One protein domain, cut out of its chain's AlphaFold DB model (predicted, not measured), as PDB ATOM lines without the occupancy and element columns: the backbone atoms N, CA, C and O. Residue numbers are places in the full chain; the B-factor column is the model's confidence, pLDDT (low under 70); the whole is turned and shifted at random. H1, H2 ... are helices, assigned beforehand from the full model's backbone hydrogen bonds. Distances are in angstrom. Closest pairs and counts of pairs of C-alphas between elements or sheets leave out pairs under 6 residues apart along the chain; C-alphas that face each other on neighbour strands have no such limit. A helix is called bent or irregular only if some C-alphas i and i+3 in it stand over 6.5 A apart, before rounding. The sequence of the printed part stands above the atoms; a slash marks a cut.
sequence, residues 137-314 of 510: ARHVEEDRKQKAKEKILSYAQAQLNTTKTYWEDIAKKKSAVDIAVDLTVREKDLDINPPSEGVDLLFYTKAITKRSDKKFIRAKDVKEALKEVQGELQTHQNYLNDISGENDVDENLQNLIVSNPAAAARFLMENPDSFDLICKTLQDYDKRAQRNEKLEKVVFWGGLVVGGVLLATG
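This is residues 137 to 314 of the 510 residues of an uncharacterized protein of Bdellovibrio sp. ArHS (UniProt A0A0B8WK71). What does the model look like at first sight? Two long helices, H1 and H5, run side by side in opposite ways along the longest axis, with H2, H3 and H4 gathered where H5 begins. Toward the other end H6 and H7 pack on H1 and H8 crosses H6; residues 286 to 296, of which 286 to 291 belong to H8, stick out, and an unnamed stretch folds back to the short H9 on H5. What is it made of? The printed part has 178 residues with nine named helices, H1 to H9 in order, and no named strand; its class is all helix. It is elongated, spanning 62 by 35 by 29 A, and only just compact, close to loose, with a radius of gyration of the C-alphas of 18.8 A.

What does H1 touch? H1, residues 137 to 173, touches H5, residues 219 to 245, at a shallow tilt of 20 degrees, opposite ways; their closest C-alphas, of Lys 164 and Leu 233, are 7.0 A apart. Its residues 142 to 153 alone touch H6, residues 249 to 259, closest at the C-alphas of Lys 149 and Leu 253, 5.1 A. H1, H5 and H6 form an up and down bundle, each running against the one before. What else touches H5, the hub? Among others, its residues 219 to 223 alone touch H2, residues 176 to 189, about perpendicular at 87 degrees, closest at the C-alphas of Ala 176 and Ala 219, 4.7 A. Are the helix backbones complete? Every O i to N i+4 pair is within hydrogen-bond range in H1, H5, H6 and H7, residues 261 to 270; not every pair is in H2, with 8 of 10, in H8, residues 272 to 291, with 14 of 16, and in H3, residues 198 to 204, with 0 of 3 but 4 of 4 O i to N i+3 pairs.

Where do the long helices run? H1 spans 53.5 A from C-alpha 137 at (7.221, 18.746, 64.839); H5 spans 39.3 A and ends with C-alpha 245 at (4.689, 19.293, 39.586). Which others follow? H3 is residues 198 to 204, H4 206 to 209, H7 261 to 270, H8 272 to 291 and H9 308 to 311. H8 spans 29.9 A and is irregular, with C-alphas 273 and 276 7.1 A apart. H3 has 0 of 3 O i to N i+4 pairs within hydrogen-bond range and 4 of 4 O i to N i+3 pairs.

How far does it reach? The two C-alphas farthest apart, of Ala 137 and Lys 215, are 63.0 A apart. Is it whole and confident? The printed part has no cut; the link from H8 to H9 is long, and pLDDT is under 70 in residues 191 to 198 and 292 to 314.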
ATOM      1  N   ALA A 137       6.725  20.036  65.313       77.50
ATOM      2  CA  ALA A 137       7.221  18.746  64.839       77.50
ATOM      3  C   ALA A 137       6.643  18.329  63.471       77.50
ATOM      4  O   ALA A 137       7.395  17.847  62.629       77.50
ATOM      5  N   ARG A 138       5.341  18.554  63.218       81.19
ATOM      6  CA  ARG A 138       4.721  18.233  61.915       81.19
ATOM      7  C   ARG A 138       5.266  19.096  60.783       81.19
ATOM      8  O   ARG A 138       5.678  18.549  59.769       81.19
ATOM      9  N   HIS A 139       5.335  20.413  60.978       84.19
ATOM     10  CA  HIS A 139       5.900  21.309  59.968       84.19
ATOM     11  C   HIS A 139       7.386  21.034  59.712       84.19
ATOM     12  O   HIS A 139       7.835  21.112  58.575       84.19
ATOM     13  N   VAL A 140       8.142  20.652  60.746       86.75
ATOM     14  CA  VAL A 140       9.540  20.226  60.594       86.75
ATOM     15  C   VAL A 140       9.640  18.909  59.817       86.75
ATOM     16  O   VAL A 140      10.524  18.775  58.977       86.75
ATOM     17  N   GLU A 141       8.759  17.931  60.054       88.62
ATOM     18  CA  GLU A 141       8.745  16.678  59.284       88.62
ATOM     19  C   GLU A 141       8.373  16.916  57.811       88.62
ATOM     20  O   GLU A 141       9.047  16.389  56.928       88.62
ATOM     21  N   GLU A 142       7.357  17.739  57.538       90.56
ATOM     22  CA  GLU A 142       6.952  18.137  56.181       90.56
ATOM     23  C   GLU A 142       8.073  18.882  55.444       90.56
ATOM     24  O   GLU A 142       8.395  18.534  54.309       90.56
ATOM     25  N   ASP A 143       8.735  19.840  56.099       91.94
ATOM     26  CA  ASP A 143       9.886  20.558  55.537       91.94
ATOM     27  C   ASP A 143      11.064  19.610  55.254       91.94
ATOM     28  O   ASP A 143      11.685  19.673  54.193       91.94
ATOM     29  N   ARG A 144      11.343  18.653  56.154       92.81
ATOM     30  CA  ARG A 144      12.372  17.623  55.924       92.81
ATOM     31  C   ARG A 144      12.030  16.725  54.736       92.81
ATOM     32  O   ARG A 144      12.919  16.432  53.938       92.81
ATOM     33  N   LYS A 145      10.771  16.302  54.606       95.19
ATOM     34  CA  LYS A 145      10.281  15.507  53.470       95.19
ATOM     35  C   LYS A 145      10.394  16.278  52.159       95.19
ATOM     36  O   LYS A 145      10.911  15.737  51.185       95.19
ATOM     37  N   GLN A 146       9.986  17.545  52.151       94.88
ATOM     38  CA  GLN A 146      10.059  18.405  50.974       94.88
ATOM     39  C   GLN A 146      11.513  18.644  50.544       94.88
ATOM     40  O   GLN A 146      11.840  18.448  49.376       94.88
ATOM     41  N   LYS A 147      12.418  18.946  51.484       94.44
ATOM     42  CA  LYS A 147      13.858  19.075  51.202       94.44
ATOM     43  C   LYS A 147      14.471  17.781  50.673       94.44
ATOM     44  O   LYS A 147      15.288  17.822  49.753       94.44
ATOM     45  N   ALA A 148      14.089  16.633  51.237       95.06
ATOM     46  CA  ALA A 148      14.525  15.332  50.737       95.06
ATOM     47  C   ALA A 148      14.034  15.100  49.302       95.06
ATOM     48  O   ALA A 148      14.833  14.737  48.440       95.06
ATOM     49  N   LYS A 149      12.753  15.383  49.026       95.25
ATOM     50  CA  LYS A 149      12.152  15.294  47.688       95.25
ATOM     51  C   LYS A 149      12.928  16.140  46.681       95.25
ATOM     52  O   LYS A 149      13.361  15.618  45.660       95.25
ATOM     53  N   GLU A 150      13.143  17.418  46.981       95.06
ATOM     54  CA  GLU A 150      13.840  18.364  46.101       95.06
ATOM     55  C   GLU A 150      15.284  17.940  45.810       95.06
ATOM     56  O   GLU A 150      15.697  17.925  44.650       95.06
ATOM     57  N   LYS A 151      16.045  17.534  46.838       94.56
ATOM     58  CA  LYS A 151      17.429  17.068  46.653       94.56
ATOM     59  C   LYS A 151      17.504  15.771  45.848       94.56
ATOM     60  O   LYS A 151      18.290  15.689  44.908       94.56
ATOM     61  N   ILE A 152      16.686  14.770  46.182       89.62
ATOM     62  CA  ILE A 152      16.671  13.489  45.456       89.62
ATOM     63  C   ILE A 152      16.249  13.714  44.000       89.62
ATOM     64  O   ILE A 152      16.882  13.173  43.095       89.62
ATOM     65  N   LEU A 153      15.234  14.548  43.759       92.44
ATOM     66  CA  LEU A 153      14.808  14.920  42.412       92.44
ATOM     67  C   LEU A 153      15.937  15.611  41.635       92.44
ATOM     68  O   LEU A 153      16.191  15.248  40.488       92.44
ATOM     69  N   SER A 154      16.642  16.557  42.256       91.50
ATOM     70  CA  SER A 154      17.783  17.242  41.640       91.50
ATOM     71  C   SER A 154      18.898  16.261  41.252       91.50
ATOM     72  O   SER A 154      19.392  16.307  40.122       91.50
ATOM     73  N   TYR A 155      19.242  15.308  42.126       83.44
ATOM     74  CA  TYR A 155      20.215  14.256  41.810       83.44
ATOM     75  C   TYR A 155      19.746  13.340  40.683       83.44
ATOM     76  O   TYR A 155      20.532  13.048  39.782       83.44
ATOM     77  N   ALA A 156      18.473  12.945  40.679       80.69
ATOM     78  CA  ALA A 156      17.900  12.135  39.610       80.69
ATOM     79  C   ALA A 156      17.936  12.866  38.253       80.69
ATOM     80  O   ALA A 156      18.330  12.283  37.243       80.69
ATOM     81  N   GLN A 157      17.594  14.160  38.223       86.75
ATOM     82  CA  GLN A 157      17.661  14.985  37.012       86.75
ATOM     83  C   GLN A 157      19.096  15.136  36.503       86.75
ATOM     84  O   GLN A 157      19.346  15.023  35.302       86.75
ATOM     85  N   ALA A 158      20.055  15.357  37.402       79.56
ATOM     86  CA  ALA A 158      21.453  15.486  37.023       79.56
ATOM     87  C   ALA A 158      22.013  14.166  36.460       79.56
ATOM     88  O   ALA A 158      22.645  14.176  35.403       79.56
ATOM     89  N   GLN A 159      21.701  13.027  37.093       75.62
ATOM     90  CA  GLN A 159      22.045  11.692  36.589       75.62
ATOM     91  C   GLN A 159      21.446  11.443  35.198       75.62
ATOM     92  O   GLN A 159      22.153  11.014  34.280       75.62
ATOM     93  N   LEU A 160      20.166  11.768  35.001       78.38
ATOM     94  CA  LEU A 160      19.496  11.642  33.707       78.38
ATOM     95  C   LEU A 160      20.171  12.497  32.624       78.38
ATOM     96  O   LEU A 160      20.408  12.016  31.516       78.38
ATOM     97  N   ASN A 161      20.532  13.741  32.936       80.50
ATOM     98  CA  ASN A 161      21.206  14.624  31.986       80.50
ATOM     99  C   ASN A 161      22.593  14.095  31.598       80.50
ATOM    100  O   ASN A 161      22.903  14.029  30.406       80.50
ATOM    101  N   THR A 162      23.391  13.630  32.566       74.81
ATOM    102  CA  THR A 162      24.683  12.975  32.294       74.81
ATOM    103  C   THR A 162      24.509  11.754  31.387       74.81
ATOM    104  O   THR A 162      25.266  11.576  30.433       74.81
ATOM    105  N   THR A 163      23.465  10.957  31.620       73.62
ATOM    106  CA  THR A 163      23.121   9.792  30.786       73.62
ATOM    107  C   THR A 163      22.802  10.174  29.351       73.62
ATOM    108  O   THR A 163      23.316   9.566  28.410       73.62
ATOM    109  N   LYS A 164      21.939  11.181  29.176       80.00
ATOM    110  CA  LYS A 164      21.542  11.684  27.860       80.00
ATOM    111  C   LYS A 164      22.767  12.162  27.096       80.00
ATOM    112  O   LYS A 164      22.984  11.724  25.971       80.00
ATOM    113  N   THR A 165      23.618  12.964  27.739       79.44
ATOM    114  CA  THR A 165      24.873  13.433  27.137       79.44
ATOM    115  C   THR A 165      25.787  12.273  26.746       79.44
ATOM    116  O   THR A 165      26.321  12.286  25.641       79.44
ATOM    117  N   TYR A 166      25.942  11.253  27.599       78.31
ATOM    118  CA  TYR A 166      26.745  10.069  27.279       78.31
ATOM    119  C   TYR A 166      26.248   9.369  26.005       78.31
ATOM    120  O   TYR A 166      27.025   9.153  25.075       78.31
ATOM    121  N   TRP A 167      24.955   9.054  25.928       79.12
ATOM    122  CA  TRP A 167      24.397   8.340  24.778       79.12
ATOM    123  C   TRP A 167      24.349   9.178  23.504       79.12
ATOM    124  O   TRP A 167      24.563   8.647  22.415       79.12
ATOM    125  N   GLU A 168      24.123  10.485  23.619       86.06
ATOM    126  CA  GLU A 168      24.270  11.408  22.497       86.06
ATOM    127  C   GLU A 168      25.710  11.450  21.983       86.06
ATOM    128  O   GLU A 168      25.926  11.441  20.771       86.06
ATOM    129  N   ASP A 169      26.697  11.473  22.881       79.25
ATOM    130  CA  ASP A 169      28.111  11.430  22.519       79.25
ATOM    131  C   ASP A 169      28.465  10.103  21.835       79.25
ATOM    132  O   ASP A 169      29.138  10.125  20.807       79.25
ATOM    133  N   ILE A 170      27.982   8.961  22.341       78.62
ATOM    134  CA  ILE A 170      28.161   7.650  21.694       78.62
ATOM    135  C   ILE A 170      27.556   7.651  20.288       78.62
ATOM    136  O   ILE A 170      28.236   7.264  19.338       78.62
ATOM    137  N   ALA A 171      26.323   8.142  20.139       85.81
ATOM    138  CA  ALA A 171      25.634   8.205  18.853       85.81
ATOM    139  C   ALA A 171      26.312   9.150  17.841       85.81
ATOM    140  O   ALA A 171      26.195   8.933  16.635       85.81
ATOM    141  N   LYS A 172      27.012  10.193  18.313       89.06
ATOM    142  CA  LYS A 172      27.758  11.150  17.475       89.06
ATOM    143  C   LYS A 172      29.167  10.665  17.122       89.06
ATOM    144  O   LYS A 172      29.617  10.896  16.005       89.06
ATOM    145  N   LYS A 173      29.882  10.062  18.079       81.38
ATOM    146  CA  LYS A 173      31.321   9.759  17.972       81.38
ATOM    147  C   LYS A 173      31.616   8.394  17.364       81.38
ATOM    148  O   LYS A 173      32.630   8.256  16.689       81.38
ATOM    149  N   LYS A 174      30.778   7.388  17.619       80.88
ATOM    150  CA  LYS A 174      30.978   6.033  17.096       80.88
ATOM    151  C   LYS A 174      29.987   5.765  15.976       80.88
ATOM    152  O   LYS A 174      28.794   6.042  16.118       80.88
ATOM    153  N   SER A 175      30.454   5.196  14.865       87.31
ATOM    154  CA  SER A 175      29.514   4.744  13.848       87.31
ATOM    155  C   SER A 175      28.714   3.561  14.402       87.31
ATOM    156  O   SER A 175      29.214   2.743  15.175       87.31
ATOM    157  N   ALA A 176      27.453   3.433  13.989       86.25
ATOM    158  CA  ALA A 176      26.639   2.283  14.377       86.25
ATOM    159  C   ALA A 176      27.245   0.946  13.904       86.25
ATOM    160  O   ALA A 176      26.904  -0.098  14.448       86.25
ATOM    161  N   VAL A 177      28.126   0.975  12.894       79.50
ATOM    162  CA  VAL A 177      28.880  -0.196  12.432       79.50
ATOM    163  C   VAL A 177      29.947  -0.579  13.456       79.50
ATOM    164  O   VAL A 177      30.013  -1.746  13.820       79.50
ATOM    165  N   ASP A 178      30.711   0.385  13.975       77.50
ATOM    166  CA  ASP A 178      31.768   0.118  14.963       77.50
ATOM    167  C   ASP A 178      31.182  -0.471  16.247       77.50
ATOM    168  O   ASP A 178      31.633  -1.508  16.722       77.50
ATOM    169  N   ILE A 179      30.095   0.123  16.753       80.06
ATOM    170  CA  ILE A 179      29.379  -0.403  17.926       80.06
ATOM    171  C   ILE A 179      28.854  -1.818  17.648       80.06
ATOM    172  O   ILE A 179      28.918  -2.685  18.510       80.06
ATOM    173  N   ALA A 180      28.334  -2.076  16.445       79.50
ATOM    174  CA  ALA A 180      27.812  -3.391  16.091       79.50
ATOM    175  C   ALA A 180      28.911  -4.467  16.056       79.50
ATOM    176  O   ALA A 180      28.671  -5.600  16.476       79.50
ATOM    177  N   VAL A 181      30.110  -4.114  15.584       74.62
ATOM    178  CA  VAL A 181      31.287  -4.993  15.615       74.62
ATOM    179  C   VAL A 181      31.722  -5.247  17.056       74.62
ATOM    180  O   VAL A 181      31.836  -6.414  17.431       74.62
ATOM    181  N   ASP A 182      31.874  -4.193  17.868       79.38
ATOM    182  CA  ASP A 182      32.240  -4.290  19.290       79.38
ATOM    183  C   ASP A 182      31.281  -5.234  20.037       79.38
ATOM    184  O   ASP A 182      31.710  -6.182  20.698       79.38
ATOM    185  N   LEU A 183      29.970  -5.033  19.863       80.44
ATOM    186  CA  LEU A 183      28.952  -5.884  20.473       80.44
ATOM    187  C   LEU A 183      28.999  -7.312  19.926       80.44
ATOM    188  O   LEU A 183      28.940  -8.259  20.694       80.44
ATOM    189  N   THR A 184      29.156  -7.519  18.620       79.62
ATOM    190  CA  THR A 184      29.219  -8.889  18.069       79.62
ATOM    191  C   THR A 184      30.403  -9.681  18.639       79.62
ATOM    192  O   THR A 184      30.298 -10.893  18.834       79.62
ATOM    193  N   VAL A 185      31.530  -9.015  18.919       80.06
ATOM    194  CA  VAL A 185      32.684  -9.643  19.578       80.06
ATOM    195  C   VAL A 185      32.347  -9.986  21.028       80.06
ATOM    196  O   VAL A 185      32.499 -11.144  21.416       80.06
ATOM    197  N   ARG A 186      31.824  -9.017  21.789       80.69
ATOM    198  CA  ARG A 186      31.501  -9.190  23.213       80.69
ATOM    199  C   ARG A 186      30.336 -10.137  23.483       80.69
ATOM    200  O   ARG A 186      30.261 -10.692  24.571       80.69
ATOM    201  N   GLU A 187      29.452 -10.373  22.513       81.62
ATOM    202  CA  GLU A 187      28.305 -11.273  22.693       81.62
ATOM    203  C   GLU A 187      28.737 -12.693  23.092       81.62
ATOM    204  O   GLU A 187      28.044 -13.371  23.846       81.62
ATOM    205  N   LYS A 188      29.911 -13.127  22.622       78.06
ATOM    206  CA  LYS A 188      30.484 -14.437  22.956       78.06
ATOM    207  C   LYS A 188      30.956 -14.534  24.405       78.06
ATOM    208  O   LYS A 188      31.028 -15.638  24.935       78.06
ATOM    209  N   ASP A 189      31.256 -13.398  25.022       74.94
ATOM    210  CA  ASP A 189      31.769 -13.324  26.384       74.94
ATOM    211  C   ASP A 189      30.641 -13.156  27.413       74.94
ATOM    212  O   ASP A 189      30.903 -13.239  28.609       74.94
ATOM    213  N   LEU A 190      29.383 -12.972  26.981       71.38
ATOM    214  CA  LEU A 190      28.255 -12.688  27.880       71.38
ATOM    215  C   LEU A 190      27.895 -13.839  28.817       71.38
ATOM    216  O   LEU A 190      27.381 -13.590  29.906       71.38
ATOM    217  N   ASP A 191      28.183 -15.079  28.415       63.16
ATOM    218  CA  ASP A 191      27.983 -16.260  29.265       63.16
ATOM    219  C   ASP A 191      28.920 -16.248  30.487       63.16
ATOM    220  O   ASP A 191      28.647 -16.902  31.493       63.16
ATOM    221  N   ILE A 192      30.025 -15.499  30.402       60.72
ATOM    222  CA  ILE A 192      31.065 -15.402  31.432       60.72
ATOM    223  C   ILE A 192      30.980 -14.048  32.147       60.72
ATOM    224  O   ILE A 192      31.034 -13.989  33.374       60.72
ATOM    225  N   ASN A 193      30.818 -12.969  31.381       62.00
ATOM    226  CA  ASN A 193      30.830 -11.586  31.839       62.00
ATOM    227  C   ASN A 193      29.554 -10.882  31.349       62.00
ATOM    228  O   ASN A 193      29.519 -10.404  30.211       62.00
ATOM    229  N   PRO A 194      28.488 -10.814  32.167       53.72
ATOM    230  CA  PRO A 194      27.249 -10.169  31.753       53.72
ATOM    231  C   PRO A 194      27.483  -8.683  31.432       53.72
ATOM    232  O   PRO A 194      28.349  -8.057  32.052       53.72
ATOM    233  N   PRO A 195      26.690  -8.082  30.522       61.03
ATOM    234  CA  PRO A 195      26.822  -6.668  30.193       61.03
ATOM    235  C   PRO A 195      26.615  -5.822  31.448       61.03
ATOM    236  O   PRO A 195      25.519  -5.815  32.023       61.03
ATOM    237  N   SER A 196      27.657  -5.111  31.867       56.72
ATOM    238  CA  SER A 196      27.640  -4.284  33.075       56.72
ATOM    239  C   SER A 196      27.692  -2.786  32.771       56.72
ATOM    240  O   SER A 196      27.261  -1.988  33.603       56.72
ATOM    241  N   GLU A 197      28.163  -2.378  31.586       60.28
ATOM    242  CA  GLU A 197      28.479  -0.974  31.315       60.28
ATOM    243  C   GLU A 197      28.553  -0.584  29.832       60.28
ATOM    244  O   GLU A 197      28.673  -1.405  28.927       60.28
ATOM    245  N   GLY A 198      28.480   0.727  29.594       69.75
ATOM    246  CA  GLY A 198      28.737   1.341  28.297       69.75
ATOM    247  C   GLY A 198      27.816   0.876  27.168       69.75
ATOM    248  O   GLY A 198      26.605   0.748  27.345       69.75
ATOM    249  N   VAL A 199      28.399   0.656  25.984       77.12
ATOM    250  CA  VAL A 199      27.652   0.209  24.797       77.12
ATOM    251  C   VAL A 199      27.103  -1.206  24.951       77.12
ATOM    252  O   VAL A 199      26.080  -1.506  24.343       77.12
ATOM    253  N   ASP A 200      27.703  -2.042  25.801       75.12
ATOM    254  CA  ASP A 200      27.257  -3.421  26.036       75.12
ATOM    255  C   ASP A 200      25.850  -3.459  26.614       75.12
ATOM    256  O   ASP A 200      25.090  -4.393  26.389       75.12
ATOM    257  N   LEU A 201      25.434  -2.396  27.294       70.25
ATOM    258  CA  LEU A 201      24.085  -2.308  27.827       70.25
ATOM    259  C   LEU A 201      23.026  -2.313  26.718       70.25
ATOM    260  O   LEU A 201      21.903  -2.742  26.972       70.25
ATOM    261  N   LEU A 202      23.389  -1.999  25.466       79.75
ATOM    262  CA  LEU A 202      22.510  -2.198  24.312       79.75
ATOM    263  C   LEU A 202      22.061  -3.658  24.143       79.75
ATOM    264  O   LEU A 202      20.990  -3.871  23.573       79.75
ATOM    265  N   PHE A 203      22.779  -4.653  24.684       81.75
ATOM    266  CA  PHE A 203      22.324  -6.049  24.722       81.75
ATOM    267  C   PHE A 203      20.981  -6.242  25.422       81.75
ATOM    268  O   PHE A 203      20.299  -7.217  25.127       81.75
ATOM    269  N   TYR A 204      20.567  -5.321  26.295       78.38
ATOM    270  CA  TYR A 204      19.272  -5.378  26.972       78.38
ATOM    271  C   TYR A 204      18.122  -4.734  26.176       78.38
ATOM    272  O   TYR A 204      16.965  -4.835  26.582       78.38
ATOM    273  N   THR A 205      18.400  -4.097  25.034       80.88
ATOM    274  CA  THR A 205      17.359  -3.507  24.171       80.88
ATOM    275  C   THR A 205      16.567  -4.577  23.424       80.88
ATOM    276  O   THR A 205      17.066  -5.667  23.120       80.88
ATOM    277  N   LYS A 206      15.318  -4.271  23.060       82.62
ATOM    278  CA  LYS A 206      14.495  -5.138  22.203       82.62
ATOM    279  C   LYS A 206      15.124  -5.283  20.826       82.62
ATOM    280  O   LYS A 206      15.153  -6.398  20.311       82.62
ATOM    281  N   ALA A 207      15.672  -4.207  20.275       88.44
ATOM    282  CA  ALA A 207      16.378  -4.220  19.002       88.44
ATOM    283  C   ALA A 207      17.502  -5.270  18.956       88.44
ATOM    284  O   ALA A 207      17.555  -6.059  18.014       88.44
ATOM    285  N   ILE A 208      18.354  -5.356  19.987       86.56
ATOM    286  CA  ILE A 208      19.442  -6.346  20.025       86.56
ATOM    287  C   ILE A 208      18.945  -7.736  20.439       86.56
ATOM    288  O   ILE A 208      19.323  -8.732  19.817       86.56
ATOM    289  N   THR A 209      18.075  -7.843  21.448       85.19
ATOM    290  CA  THR A 209      17.592  -9.148  21.947       85.19
ATOM    291  C   THR A 209      16.654  -9.858  20.975       85.19
ATOM    292  O   THR A 209      16.683 -11.085  20.886       85.19
ATOM    293  N   LYS A 210      15.828  -9.128  20.219       88.69
ATOM    294  CA  LYS A 210      14.846  -9.682  19.267       88.69
ATOM    295  C   LYS A 210      15.284  -9.585  17.809       88.69
ATOM    296  O   LYS A 210      14.475  -9.846  16.918       88.69
ATOM    297  N   ARG A 211      16.548  -9.242  17.551       92.69
ATOM    298  CA  ARG A 211      17.093  -9.201  16.193       92.69
ATOM    299  C   ARG A 211      16.879 -10.526  15.458       92.69
ATOM    300  O   ARG A 211      16.952 -11.610  16.045       92.69
ATOM    301  N   SER A 212      16.643 -10.414  14.153       89.56
ATOM    302  CA  SER A 212      16.360 -11.552  13.274       89.56
ATOM    303  C   SER A 212      17.563 -12.477  13.094       89.56
ATOM    304  O   SER A 212      17.388 -13.685  12.978       89.56
ATOM    305  N   ASP A 213      18.775 -11.917  13.054       88.94
ATOM    306  CA  ASP A 213      20.004 -12.692  12.897       88.94
ATOM    307  C   ASP A 213      20.765 -12.774  14.220       88.94
ATOM    308  O   ASP A 213      21.243 -11.775  14.749       88.94
ATOM    309  N   LYS A 214      20.874 -13.983  14.771       88.94
ATOM    310  CA  LYS A 214      21.566 -14.216  16.039       88.94
ATOM    311  C   LYS A 214      23.085 -14.281  15.897       88.94
ATOM    312  O   LYS A 214      23.768 -14.188  16.904       88.94
ATOM    313  N   LYS A 215      23.623 -14.407  14.681       82.56
ATOM    314  CA  LYS A 215      25.068 -14.565  14.452       82.56
ATOM    315  C   LYS A 215      25.825 -13.243  14.404       82.56
ATOM    316  O   LYS A 215      27.040 -13.252  14.571       82.56
ATOM    317  N   PHE A 216      25.141 -12.138  14.126       85.94
ATOM    318  CA  PHE A 216      25.751 -10.815  14.061       85.94
ATOM    319  C   PHE A 216      24.768  -9.729  14.481       85.94
ATOM    320  O   PHE A 216      23.566  -9.814  14.224       85.94
ATOM    321  N   ILE A 217      25.300  -8.675  15.088       85.94
ATOM    322  CA  ILE A 217      24.570  -7.436  15.331       85.94
ATOM    323  C   ILE A 217      24.826  -6.524  14.134       85.94
ATOM    324  O   ILE A 217      25.968  -6.337  13.720       85.94
ATOM    325  N   ARG A 218      23.772  -5.974  13.524       90.31
ATOM    326  CA  ARG A 218      23.906  -5.020  12.415       90.31
ATOM    327  C   ARG A 218      23.859  -3.592  12.932       90.31
ATOM    328  O   ARG A 218      23.204  -3.286  13.924       90.31
ATOM    329  N   ALA A 219      24.403  -2.672  12.138       89.56
ATOM    330  CA  ALA A 219      24.275  -1.236  12.382       89.56
ATOM    331  C   ALA A 219      22.812  -0.762  12.494       89.56
ATOM    332  O   ALA A 219      22.525   0.186  13.219       89.56
ATOM    333  N   LYS A 220      21.872  -1.410  11.787       93.69
ATOM    334  CA  LYS A 220      20.437  -1.127  11.935       93.69
ATOM    335  C   LYS A 220      19.943  -1.477  13.342       93.69
ATOM    336  O   LYS A 220      19.269  -0.650  13.945       93.69
ATOM    337  N   ASP A 221      20.320  -2.649  13.854       91.06
ATOM    338  CA  ASP A 221      19.906  -3.118  15.178       91.06
ATOM    339  C   ASP A 221      20.471  -2.172  16.263       91.06
ATOM    340  O   ASP A 221      19.752  -1.774  17.171       91.06
ATOM    341  N   VAL A 222      21.712  -1.685  16.105       89.88
ATOM    342  CA  VAL A 222      22.305  -0.657  16.990       89.88
ATOM    343  C   VAL A 222      21.567   0.684  16.922       89.88
ATOM    344  O   VAL A 222      21.327   1.303  17.954       89.88
ATOM    345  N   LYS A 223      21.193   1.165  15.729       92.75
ATOM    346  CA  LYS A 223      20.431   2.422  15.597       92.75
ATOM    347  C   LYS A 223      19.064   2.328  16.271       92.75
ATOM    348  O   LYS A 223      18.637   3.281  16.916       92.75
ATOM    349  N   GLU A 224      18.388   1.192  16.122       91.44
ATOM    350  CA  GLU A 224      17.120   0.921  16.802       91.44
ATOM    351  C   GLU A 224      17.320   0.829  18.322       91.44
ATOM    352  O   GLU A 224      16.573   1.460  19.063       91.44
ATOM    353  N   ALA A 225      18.387   0.169  18.780       86.19
ATOM    354  CA  ALA A 225      18.767   0.077  20.190       86.19
ATOM    355  C   ALA A 225      19.020   1.459  20.822       86.19
ATOM    356  O   ALA A 225      18.486   1.770  21.884       86.19
ATOM    357  N   LEU A 226      19.773   2.330  20.145       88.12
ATOM    358  CA  LEU A 226      20.014   3.706  20.592       88.12
ATOM    359  C   LEU A 226      18.722   4.536  20.621       88.12
ATOM    360  O   LEU A 226      18.533   5.344  21.529       88.12
ATOM    361  N   LYS A 227      17.814   4.326  19.659       91.25
ATOM    362  CA  LYS A 227      16.499   4.980  19.648       91.25
ATOM    363  C   LYS A 227      15.625   4.515  20.815       91.25
ATOM    364  O   LYS A 227      14.934   5.341  21.405       91.25
ATOM    365  N   GLU A 228      15.658   3.226  21.156       85.50
ATOM    366  CA  GLU A 228      14.986   2.697  22.350       85.50
ATOM    367  C   GLU A 228      15.531   3.357  23.617       85.50
ATOM    368  O   GLU A 228      14.750   3.902  24.389       85.50
ATOM    369  N   VAL A 229      16.857   3.411  23.781       81.12
ATOM    370  CA  VAL A 229      17.495   4.104  24.911       81.12
ATOM    371  C   VAL A 229      17.035   5.562  25.002       81.12
ATOM    372  O   VAL A 229      16.613   6.002  26.067       81.12
ATOM    373  N   GLN A 230      17.057   6.316  23.898       87.25
ATOM    374  CA  GLN A 230      16.591   7.708  23.882       87.25
ATOM    375  C   GLN A 230      15.111   7.843  24.259       87.25
ATOM    376  O   GLN A 230      14.751   8.759  24.998       87.25
ATOM    377  N   GLY A 231      14.261   6.932  23.774       85.50
ATOM    378  CA  GLY A 231      12.842   6.895  24.119       85.50
ATOM    379  C   GLY A 231      12.622   6.678  25.614       85.50
ATOM    380  O   GLY A 231      11.864   7.417  26.235       85.50
ATOM    381  N   GLU A 232      13.339   5.731  26.216       79.31
ATOM    382  CA  GLU A 232      13.242   5.465  27.652       79.31
ATOM    383  C   GLU A 232      13.803   6.620  28.503       79.31
ATOM    384  O   GLU A 232      13.195   7.001  29.502       79.31
ATOM    385  N   LEU A 233      14.899   7.266  28.082       81.12
ATOM    386  CA  LEU A 233      15.415   8.471  28.752       81.12
ATOM    387  C   LEU A 233      14.433   9.647  28.682       81.12
ATOM    388  O   LEU A 233      14.377  10.466  29.604       81.12
ATOM    389  N   GLN A 234      13.657   9.754  27.602       88.19
ATOM    390  CA  GLN A 234      12.600  10.754  27.500       88.19
ATOM    391  C   GLN A 234      11.416  10.409  28.410       88.19
ATOM    392  O   GLN A 234      10.896  11.299  29.082       88.19
ATOM    393  N   THR A 235      11.026   9.134  28.488       83.56
ATOM    394  CA  THR A 235      10.012   8.658  29.443       83.56
ATOM    395  C   THR A 235      10.425   8.975  30.881       83.56
ATOM    396  O   THR A 235       9.620   9.519  31.632       83.56
ATOM    397  N   HIS A 236      11.689   8.727  31.247       81.06
ATOM    398  CA  HIS A 236      12.209   9.059  32.579       81.06
ATOM    399  C   HIS A 236      12.204  10.564  32.852       81.06
ATOM    400  O   HIS A 236      11.845  10.998  33.941       81.06
ATOM    401  N   GLN A 237      12.539  11.385  31.851       89.69
ATOM    402  CA  GLN A 237      12.447  12.841  31.980       89.69
ATOM    403  C   GLN A 237      11.026  13.296  32.288       89.69
ATOM    404  O   GLN A 237      10.837  14.124  33.174       89.69
ATOM    405  N   ASN A 238      10.049  12.782  31.539       89.62
ATOM    406  CA  ASN A 238       8.650  13.142  31.727       89.62
ATOM    407  C   ASN A 238       8.190  12.730  33.129       89.62
ATOM    408  O   ASN A 238       7.652  13.556  33.849       89.62
ATOM    409  N   TYR A 239       8.541  11.518  33.563       86.69
ATOM    410  CA  TYR A 239       8.251  11.036  34.912       86.69
ATOM    411  C   TYR A 239       8.855  11.922  36.019       86.69
ATOM    412  O   TYR A 239       8.165  12.274  36.974       86.69
ATOM    413  N   LEU A 240      10.123  12.338  35.898       87.50
ATOM    414  CA  LEU A 240      10.732  13.264  36.864       87.50
ATOM    415  C   LEU A 240      10.073  14.652  36.839       87.50
ATOM    416  O   LEU A 240       9.993  15.309  37.876       87.50
ATOM    417  N   ASN A 241       9.608  15.108  35.672       91.75
ATOM    418  CA  ASN A 241       8.875  16.366  35.549       91.75
ATOM    419  C   ASN A 241       7.488  16.269  36.205       91.75
ATOM    420  O   ASN A 241       7.098  17.201  36.905       91.75
ATOM    421  N   ASP A 242       6.787  15.147  36.048       89.56
ATOM    422  CA  ASP A 242       5.474  14.912  36.660       89.56
ATOM    423  C   ASP A 242       5.587  14.931  38.196       89.56
ATOM    424  O   ASP A 242       4.907  15.711  38.861       89.56
ATOM    425  N   ILE A 243       6.573  14.213  38.751       87.38
ATOM    426  CA  ILE A 243       6.888  14.232  40.192       87.38
ATOM    427  C   ILE A 243       7.227  15.640  40.701       87.38
ATOM    428  O   ILE A 243       6.961  15.980  41.856       87.38
ATOM    429  N   SER A 244       7.850  16.472  39.864       88.00
ATOM    430  CA  SER A 244       8.199  17.842  40.249       88.00
ATOM    431  C   SER A 244       6.977  18.756  40.391       88.00
ATOM    432  O   SER A 244       7.022  19.699  41.182       88.00
ATOM    433  N   GLY A 245       5.903  18.476  39.643       82.00
ATOM    434  CA  GLY A 245       4.689  19.293  39.586       82.00
ATOM    435  C   GLY A 245       3.581  18.872  40.555       82.00
ATOM    436  O   GLY A 245       2.644  19.639  40.773       82.00
ATOM    437  N   GLU A 246       3.663  17.678  41.141       77.75
ATOM    438  CA  GLU A 246       2.645  17.160  42.054       77.75
ATOM    439  C   GLU A 246       2.788  17.689  43.497       77.75
ATOM    440  O   GLU A 246       3.883  17.838  44.049       77.75
ATOM    441  N   ASN A 247       1.642  17.935  44.145       81.81
ATOM    442  CA  ASN A 247       1.575  18.503  45.499       81.81
ATOM    443  C   ASN A 247       1.697  17.459  46.627       81.81
ATOM    444  O   ASN A 247       1.881  17.843  47.781       81.81
ATOM    445  N   ASP A 248       1.603  16.157  46.334       92.50
ATOM    446  CA  ASP A 248       1.730  15.110  47.358       92.50
ATOM    447  C   ASP A 248       3.209  14.800  47.627       92.50
ATOM    448  O   ASP A 248       3.868  14.061  46.896       92.50
ATOM    449  N   VAL A 249       3.766  15.417  48.667       91.94
ATOM    450  CA  VAL A 249       5.181  15.257  49.030       91.94
ATOM    451  C   VAL A 249       5.510  13.812  49.410       91.94
ATOM    452  O   VAL A 249       6.592  13.335  49.065       91.94
ATOM    453  N   ASP A 250       4.598  13.119  50.091       92.38
ATOM    454  CA  ASP A 250       4.827  11.762  50.586       92.38
ATOM    455  C   ASP A 250       4.862  10.759  49.438       92.38
ATOM    456  O   ASP A 250       5.798   9.961  49.335       92.38
ATOM    457  N   GLU A 251       3.884  10.837  48.539       90.31
ATOM    458  CA  GLU A 251       3.828   9.977  47.362       90.31
ATOM    459  C   GLU A 251       5.002  10.230  46.413       90.31
ATOM    460  O   GLU A 251       5.664   9.286  45.980       90.31
ATOM    461  N   ASN A 252       5.342  11.495  46.168       92.06
ATOM    462  CA  ASN A 252       6.475  11.849  45.322       92.06
ATOM    463  C   ASN A 252       7.814  11.404  45.901       92.06
ATOM    464  O   ASN A 252       8.646  10.859  45.175       92.06
ATOM    465  N   LEU A 253       8.040  11.608  47.201       94.12
ATOM    466  CA  LEU A 253       9.262  11.155  47.861       94.12
ATOM    467  C   LEU A 253       9.382   9.628  47.790       94.12
ATOM    468  O   LEU A 253      10.452   9.101  47.489       94.12
ATOM    469  N   GLN A 254       8.278   8.919  48.016       92.06
ATOM    470  CA  GLN A 254       8.211   7.468  47.887       92.06
ATOM    471  C   GLN A 254       8.539   7.008  46.461       92.06
ATOM    472  O   GLN A 254       9.401   6.148  46.265       92.06
ATOM    473  N   ASN A 255       7.898   7.620  45.467       87.00
ATOM    474  CA  ASN A 255       8.110   7.330  44.057       87.00
ATOM    475  C   ASN A 255       9.558   7.620  43.648       87.00
ATOM    476  O   ASN A 255      10.162   6.798  42.962       87.00
ATOM    477  N   LEU A 256      10.164   8.713  44.120       87.62
ATOM    478  CA  LEU A 256      11.573   9.039  43.881       87.62
ATOM    479  C   LEU A 256      12.533   8.023  44.495       87.62
ATOM    480  O   LEU A 256      13.442   7.576  43.802       87.62
ATOM    481  N   ILE A 257      12.336   7.628  45.755       86.69
ATOM    482  CA  ILE A 257      13.221   6.663  46.429       86.69
ATOM    483  C   ILE A 257      13.181   5.305  45.720       86.69
ATOM    484  O   ILE A 257      14.225   4.694  45.508       86.69
ATOM    485  N   VAL A 258      11.991   4.844  45.325       80.38
ATOM    486  CA  VAL A 258      11.828   3.545  44.656       80.38
ATOM    487  C   VAL A 258      12.329   3.586  43.213       80.38
ATOM    488  O   VAL A 258      12.973   2.643  42.763       80.38
ATOM    489  N   SER A 259      12.063   4.665  42.476       72.88
ATOM    490  CA  SER A 259      12.472   4.780  41.068       72.88
ATOM    491  C   SER A 259      13.928   5.206  40.886       72.88
ATOM    492  O   SER A 259      14.529   4.845  39.884       72.88
ATOM    493  N   ASN A 260      14.522   5.934  41.836       75.50
ATOM    494  CA  ASN A 260      15.893   6.449  41.762       75.50
ATOM    495  C   ASN A 260      16.692   6.185  43.066       75.50
ATOM    496  O   ASN A 260      17.215   7.128  43.669       75.50
ATOM    497  N   PRO A 261      16.863   4.921  43.506       78.88
ATOM    498  CA  PRO A 261      17.656   4.553  44.684       78.88
ATOM    499  C   PRO A 261      19.086   5.106  44.697       78.88
ATOM    500  O   PRO A 261      19.595   5.378  45.776       78.88
ATOM    501  N   ALA A 262      19.731   5.336  43.548       75.00
ATOM    502  CA  ALA A 262      21.053   5.971  43.524       75.00
ATOM    503  C   ALA A 262      21.013   7.449  43.939       75.00
ATOM    504  O   ALA A 262      21.855   7.901  44.714       75.00
ATOM    505  N   ALA A 263      20.011   8.202  43.482       79.12
ATOM    506  CA  ALA A 263      19.789   9.572  43.938       79.12
ATOM    507  C   ALA A 263      19.439   9.612  45.437       79.12
ATOM    508  O   ALA A 263      19.936  10.466  46.172       79.12
ATOM    509  N   ALA A 264      18.642   8.646  45.908       85.31
ATOM    510  CA  ALA A 264      18.329   8.491  47.326       85.31
ATOM    511  C   ALA A 264      19.558   8.096  48.168       85.31
ATOM    512  O   ALA A 264      19.725   8.623  49.265       85.31
ATOM    513  N   ALA A 265      20.445   7.236  47.655       81.75
ATOM    514  CA  ALA A 265      21.701   6.862  48.310       81.75
ATOM    515  C   ALA A 265      22.612   8.075  48.478       81.75
ATOM    516  O   ALA A 265      23.098   8.324  49.578       81.75
ATOM    517  N   ARG A 266      22.779   8.873  47.417       80.75
ATOM    518  CA  ARG A 266      23.541  10.122  47.482       80.75
ATOM    519  C   ARG A 266      22.964  11.082  48.519       80.75
ATOM    520  O   ARG A 266      23.698  11.585  49.364       80.75
ATOM    521  N   PHE A 267      21.646  11.291  48.502       89.56
ATOM    522  CA  PHE A 267      20.983  12.103  49.521       89.56
ATOM    523  C   PHE A 267      21.234  11.562  50.934       89.56
ATOM    524  O   PHE A 267      21.519  12.345  51.838       89.56
ATOM    525  N   LEU A 268      21.158  10.245  51.129       90.19
ATOM    526  CA  LEU A 268      21.371   9.609  52.425       90.19
ATOM    527  C   LEU A 268      22.824   9.728  52.907       90.19
ATOM    528  O   LEU A 268      23.039   9.928  54.097       90.19
ATOM    529  N   MET A 269      23.809   9.666  52.010       84.00
ATOM    530  CA  MET A 269      25.214   9.899  52.358       84.00
ATOM    531  C   MET A 269      25.471  11.332  52.809       84.00
ATOM    532  O   MET A 269      26.170  11.549  53.792       84.00
ATOM    533  N   GLU A 270      24.878  12.309  52.127       86.62
ATOM    534  CA  GLU A 270      25.007  13.719  52.501       86.62
ATOM    535  C   GLU A 270      24.152  14.096  53.725       86.62
ATOM    536  O   GLU A 270      24.368  15.133  54.347       86.62
ATOM    537  N   ASN A 271      23.131  13.295  54.046       91.75
ATOM    538  CA  ASN A 271      22.168  13.564  55.114       91.75
ATOM    539  C   ASN A 271      21.888  12.269  55.910       91.75
ATOM    540  O   ASN A 271      20.745  11.793  55.903       91.75
ATOM    541  N   PRO A 272      22.884  11.694  56.617       90.50
ATOM    542  CA  PRO A 272      22.750  10.397  57.296       90.50
ATOM    543  C   PRO A 272      21.644  10.372  58.369       90.50
ATOM    544  O   PRO A 272      21.031   9.331  58.625       90.50
ATOM    545  N   ASP A 273      21.298  11.529  58.940       89.38
ATOM    546  CA  ASP A 273      20.175  11.699  59.877       89.38
ATOM    547  C   ASP A 273      18.792  11.542  59.232       89.38
ATOM    548  O   ASP A 273      17.772  11.478  59.925       89.38
ATOM    549  N   SER A 274      18.733  11.508  57.901       93.69
ATOM    550  CA  SER A 274      17.510  11.247  57.139       93.69
ATOM    551  C   SER A 274      17.267   9.754  56.917       93.69
ATOM    552  O   SER A 274      16.282   9.399  56.277       93.69
ATOM    553  N   PHE A 275      18.100   8.873  57.480       94.56
ATOM    554  CA  PHE A 275      17.881   7.426  57.445       94.56
ATOM    555  C   PHE A 275      16.470   7.034  57.906       94.56
ATOM    556  O   PHE A 275      15.778   6.302  57.202       94.56
ATOM    557  N   ASP A 276      16.026   7.554  59.058       94.31
ATOM    558  CA  ASP A 276      14.717   7.207  59.630       94.31
ATOM    559  C   ASP A 276      13.579   7.619  58.676       94.31
ATOM    560  O   ASP A 276      12.592   6.899  58.537       94.31
ATOM    561  N   LEU A 277      13.749   8.743  57.967       94.81
ATOM    562  CA  LEU A 277      12.819   9.209  56.940       94.81
ATOM    563  C   LEU A 277      12.792   8.250  55.741       94.81
ATOM    564  O   LEU A 277      11.717   7.796  55.369       94.81
ATOM    565  N   ILE A 278      13.951   7.904  55.168       94.50
ATOM    566  CA  ILE A 278      14.033   6.987  54.017       94.50
ATOM    567  C   ILE A 278      13.443   5.615  54.367       94.50
ATOM    568  O   ILE A 278      12.641   5.077  53.604       94.50
ATOM    569  N   CYS A 279      13.788   5.067  55.536       95.12
ATOM    570  CA  CYS A 279      13.267   3.780  55.981       95.12
ATOM    571  C   CYS A 279      11.749   3.828  56.218       95.12
ATOM    572  O   CYS A 279      11.036   2.942  55.752       95.12
ATOM    573  N   LYS A 280      11.221   4.881  56.862       95.69
ATOM    574  CA  LYS A 280       9.769   5.070  57.031       95.69
ATOM    575  C   LYS A 280       9.051   5.170  55.683       95.69
ATOM    576  O   LYS A 280       8.040   4.502  55.490       95.69
ATOM    577  N   THR A 281       9.598   5.918  54.726       95.00
ATOM    578  CA  THR A 281       9.026   6.017  53.377       95.00
ATOM    579  C   THR A 281       9.022   4.664  52.653       95.00
ATOM    580  O   THR A 281       8.028   4.311  52.019       95.00
ATOM    581  N   LEU A 282      10.085   3.860  52.784       91.94
ATOM    582  CA  LEU A 282      10.130   2.496  52.237       91.94
ATOM    583  C   LEU A 282       9.137   1.547  52.927       91.94
ATOM    584  O   LEU A 282       8.521   0.727  52.251       91.94
ATOM    585  N   GLN A 283       8.933   1.665  54.240       94.62
ATOM    586  CA  GLN A 283       7.914   0.900  54.973       94.62
ATOM    587  C   GLN A 283       6.491   1.284  54.561       94.62
ATOM    588  O   GLN A 283       5.604   0.433  54.487       94.62
ATOM    589  N   ASP A 284       6.237   2.564  54.315       93.12
ATOM    590  CA  ASP A 284       4.922   3.015  53.871       93.12
ATOM    591  C   ASP A 284       4.651   2.569  52.425       93.12
ATOM    592  O   ASP A 284       3.544   2.101  52.133       93.12
ATOM    593  N   TYR A 285       5.679   2.550  51.565       88.50
ATOM    594  CA  TYR A 285       5.621   1.868  50.268       88.50
ATOM    595  C   TYR A 285       5.327   0.374  50.417       88.50
ATOM    596  O   TYR A 285       4.455  -0.146  49.724       88.50
ATOM    597  N   ASP A 286       6.011  -0.312  51.337       88.88
ATOM    598  CA  ASP A 286       5.827  -1.736  51.630       88.88
ATOM    599  C   ASP A 286       4.366  -2.056  51.974       88.88
ATOM    600  O   ASP A 286       3.744  -2.923  51.357       88.88
ATOM    601  N   LYS A 287       3.770  -1.273  52.881       90.94
ATOM    602  CA  LYS A 287       2.355  -1.397  53.268       90.94
ATOM    603  C   LYS A 287       1.409  -1.127  52.099       90.94
ATOM    604  O   LYS A 287       0.410  -1.833  51.955       90.94
ATOM    605  N   ARG A 288       1.680  -0.107  51.271       85.12
ATOM    606  CA  ARG A 288       0.869   0.180  50.071       85.12
ATOM    607  C   ARG A 288       0.970  -0.971  49.063       85.12
ATOM    608  O   ARG A 288      -0.058  -1.397  48.543       85.12
ATOM    609  N   ALA A 289       2.171  -1.509  48.841       80.12
ATOM    610  CA  ALA A 289       2.449  -2.628  47.939       80.12
ATOM    611  C   ALA A 289       1.750  -3.922  48.355       80.12
ATOM    612  O   ALA A 289       1.184  -4.599  47.505       80.12
ATOM    613  N   GLN A 290       1.695  -4.210  49.657       80.25
ATOM    614  CA  GLN A 290       0.940  -5.347  50.184       80.25
ATOM    615  C   GLN A 290      -0.577  -5.199  50.004       80.25
ATOM    616  O   GLN A 290      -1.266  -6.187  49.776       80.25
ATOM    617  N   ARG A 291      -1.118  -3.978  50.127       81.44
ATOM    618  CA  ARG A 291      -2.569  -3.729  50.019       81.44
ATOM    619  C   ARG A 291      -3.060  -3.673  48.578       81.44
ATOM    620  O   ARG A 291      -4.187  -4.070  48.299       81.44
ATOM    621  N   ASN A 292      -2.221  -3.178  47.675       66.56
ATOM    622  CA  ASN A 292      -2.557  -2.991  46.277       66.56
ATOM    623  C   ASN A 292      -1.710  -3.945  45.425       66.56
ATOM    624  O   ASN A 292      -0.676  -3.543  44.901       66.56
ATOM    625  N   GLU A 293      -2.172  -5.183  45.202       52.88
ATOM    626  CA  GLU A 293      -1.535  -6.096  44.224       52.88
ATOM    627  C   GLU A 293      -1.440  -5.462  42.822       52.88
ATOM    628  O   GLU A 293      -0.537  -5.760  42.041       52.88
ATOM    629  N   LYS A 294      -2.352  -4.525  42.525       47.12
ATOM    630  CA  LYS A 294      -2.384  -3.724  41.299       47.12
ATOM    631  C   LYS A 294      -1.542  -2.454  41.348       47.12
ATOM    632  O   LYS A 294      -1.733  -1.625  40.464       47.12
ATOM    633  N   LEU A 295      -0.664  -2.260  42.342       50.16
ATOM    634  CA  LEU A 295       0.245  -1.114  42.330       50.16
ATOM    635  C   LEU A 295       0.913  -1.078  40.960       50.16
ATOM    636  O   LEU A 295       1.611  -2.035  40.590       50.16
ATOM    637  N   GLU A 296       0.561  -0.020  40.224       47.19
ATOM    638  CA  GLU A 296       0.833   0.172  38.808       47.19
ATOM    639  C   GLU A 296       2.322   0.008  38.540       47.19
ATOM    640  O   GLU A 296       3.129  -0.107  39.464       47.19
ATOM    641  N   LYS A 297       2.686  -0.075  37.260       51.66
ATOM    642  CA  LYS A 297       4.065  -0.173  36.778       51.66
ATOM    643  C   LYS A 297       4.909   0.981  37.341       51.66
ATOM    644  O   LYS A 297       5.175   1.943  36.636       51.66
ATOM    645  N   VAL A 298       5.341   0.886  38.596       48.38
ATOM    646  CA  VAL A 298       6.389   1.717  39.164       48.38
ATOM    647  C   VAL A 298       7.602   1.320  38.360       48.38
ATOM    648  O   VAL A 298       8.137   0.218  38.512       48.38
ATOM    649  N   VAL A 299       7.918   2.162  37.385       52.56
ATOM    650  CA  VAL A 299       9.011   1.910  36.473       52.56
ATOM    651  C   VAL A 299      10.273   2.066  37.307       52.56
ATOM    652  O   VAL A 299      10.581   3.133  37.836       52.56
ATOM    653  N   PHE A 300      10.923   0.935  37.553       50.44
ATOM    654  CA  PHE A 300      12.108   0.877  38.381       50.44
ATOM    655  C   PHE A 300      13.293   1.359  37.545       50.44
ATOM    656  O   PHE A 300      13.881   0.590  36.790       50.44
ATOM    657  N   TRP A 301      13.623   2.642  37.662       55.19
ATOM    658  CA  TRP A 301      14.739   3.279  36.952       55.19
ATOM    659  C   TRP A 301      16.051   3.240  37.745       55.19
ATOM    660  O   TRP A 301      17.039   3.882  37.390       55.19
ATOM    661  N   GLY A 302      16.057   2.491  38.849       41.72
ATOM    662  CA  GLY A 302      17.039   2.638  39.899       41.72
ATOM    663  C   GLY A 302      18.457   2.259  39.511       41.72
ATOM    664  O   GLY A 302      18.754   1.102  39.241       41.72
ATOM    665  N   GLY A 303      19.342   3.255  39.567       43.00
ATOM    666  CA  GLY A 303      20.754   3.121  39.941       43.00
ATOM    667  C   GLY A 303      21.717   2.481  38.948       43.00
ATOM    668  O   GLY A 303      22.921   2.565  39.149       43.00
ATOM    669  N   LEU A 304      21.236   1.938  37.835       42.09
ATOM    670  CA  LEU A 304      22.058   1.636  36.668       42.09
ATOM    671  C   LEU A 304      21.664   2.633  35.590       42.09
ATOM    672  O   LEU A 304      20.832   2.360  34.733       42.09
ATOM    673  N   VAL A 305      22.289   3.801  35.659       41.38
ATOM    674  CA  VAL A 305      22.109   4.968  34.785       41.38
ATOM    675  C   VAL A 305      22.263   4.621  33.287       41.38
ATOM    676  O   VAL A 305      21.932   5.413  32.423       41.38
ATOM    677  N   VAL A 306      22.662   3.397  32.935       39.31
ATOM    678  CA  VAL A 306      22.690   2.907  31.552       39.31
ATOM    679  C   VAL A 306      22.008   1.523  31.389       39.31
ATOM    680  O   VAL A 306      21.483   1.225  30.318       39.31
ATOM    681  N   GLY A 307      21.951   0.679  32.433       39.72
ATOM    682  CA  GLY A 307      21.387  -0.686  32.373       39.72
ATOM    683  C   GLY A 307      19.978  -0.847  32.962       39.72
ATOM    684  O   GLY A 307      19.201  -1.675  32.492       39.72
ATOM    685  N   GLY A 308      19.602  -0.025  33.944       40.09
ATOM    686  CA  GLY A 308      18.316  -0.080  34.648       40.09
ATOM    687  C   GLY A 308      17.161   0.395  33.773       40.09
ATOM    688  O   GLY A 308      16.098  -0.220  33.759       40.09
ATOM    689  N   VAL A 309      17.427   1.407  32.942       39.09
ATOM    690  CA  VAL A 309      16.514   1.897  31.900       39.09
ATOM    691  C   VAL A 309      16.069   0.766  30.967       39.09
ATOM    692  O   VAL A 309      14.890   0.649  30.647       39.09
ATOM    693  N   LEU A 310      16.984  -0.124  30.577       40.97
ATOM    694  CA  LEU A 310      16.673  -1.217  29.653       40.97
ATOM    695  C   LEU A 310      16.025  -2.419  30.350       40.97
ATOM    696  O   LEU A 310      15.132  -3.053  29.778       40.97
ATOM    697  N   LEU A 311      16.387  -2.673  31.611       38.06
ATOM    698  CA  LEU A 311      15.761  -3.696  32.453       38.06
ATOM    699  C   LEU A 311      14.279  -3.392  32.756       38.06
ATOM    700  O   LEU A 311      13.475  -4.324  32.856       38.06
ATOM    701  N   ALA A 312      13.890  -2.115  32.818       35.06
ATOM    702  CA  ALA A 312      12.529  -1.679  33.136       35.06
ATOM    703  C   ALA A 312      11.487  -1.918  32.014       35.06
ATOM    704  O   ALA A 312      10.284  -1.951  32.280       35.06
ATOM    705  N   THR A 313      11.906  -2.178  30.766       41.16
ATOM    706  CA  THR A 313      11.022  -2.236  29.572       41.16
ATOM    707  C   THR A 313      10.225  -3.545  29.380       41.16
ATOM    708  O   THR A 313       9.630  -3.783  28.315       41.16
ATOM    709  N   GLY A 314      10.171  -4.399  30.411       28.56
ATOM    710  CA  GLY A 314       9.275  -5.564  30.488       28.56
ATOM    711  C   GLY A 314       9.812  -6.885  29.923       28.56
ATOM    712  O   GLY A 314       9.072  -7.862  29.884       28.56
TER     713      GLY A 314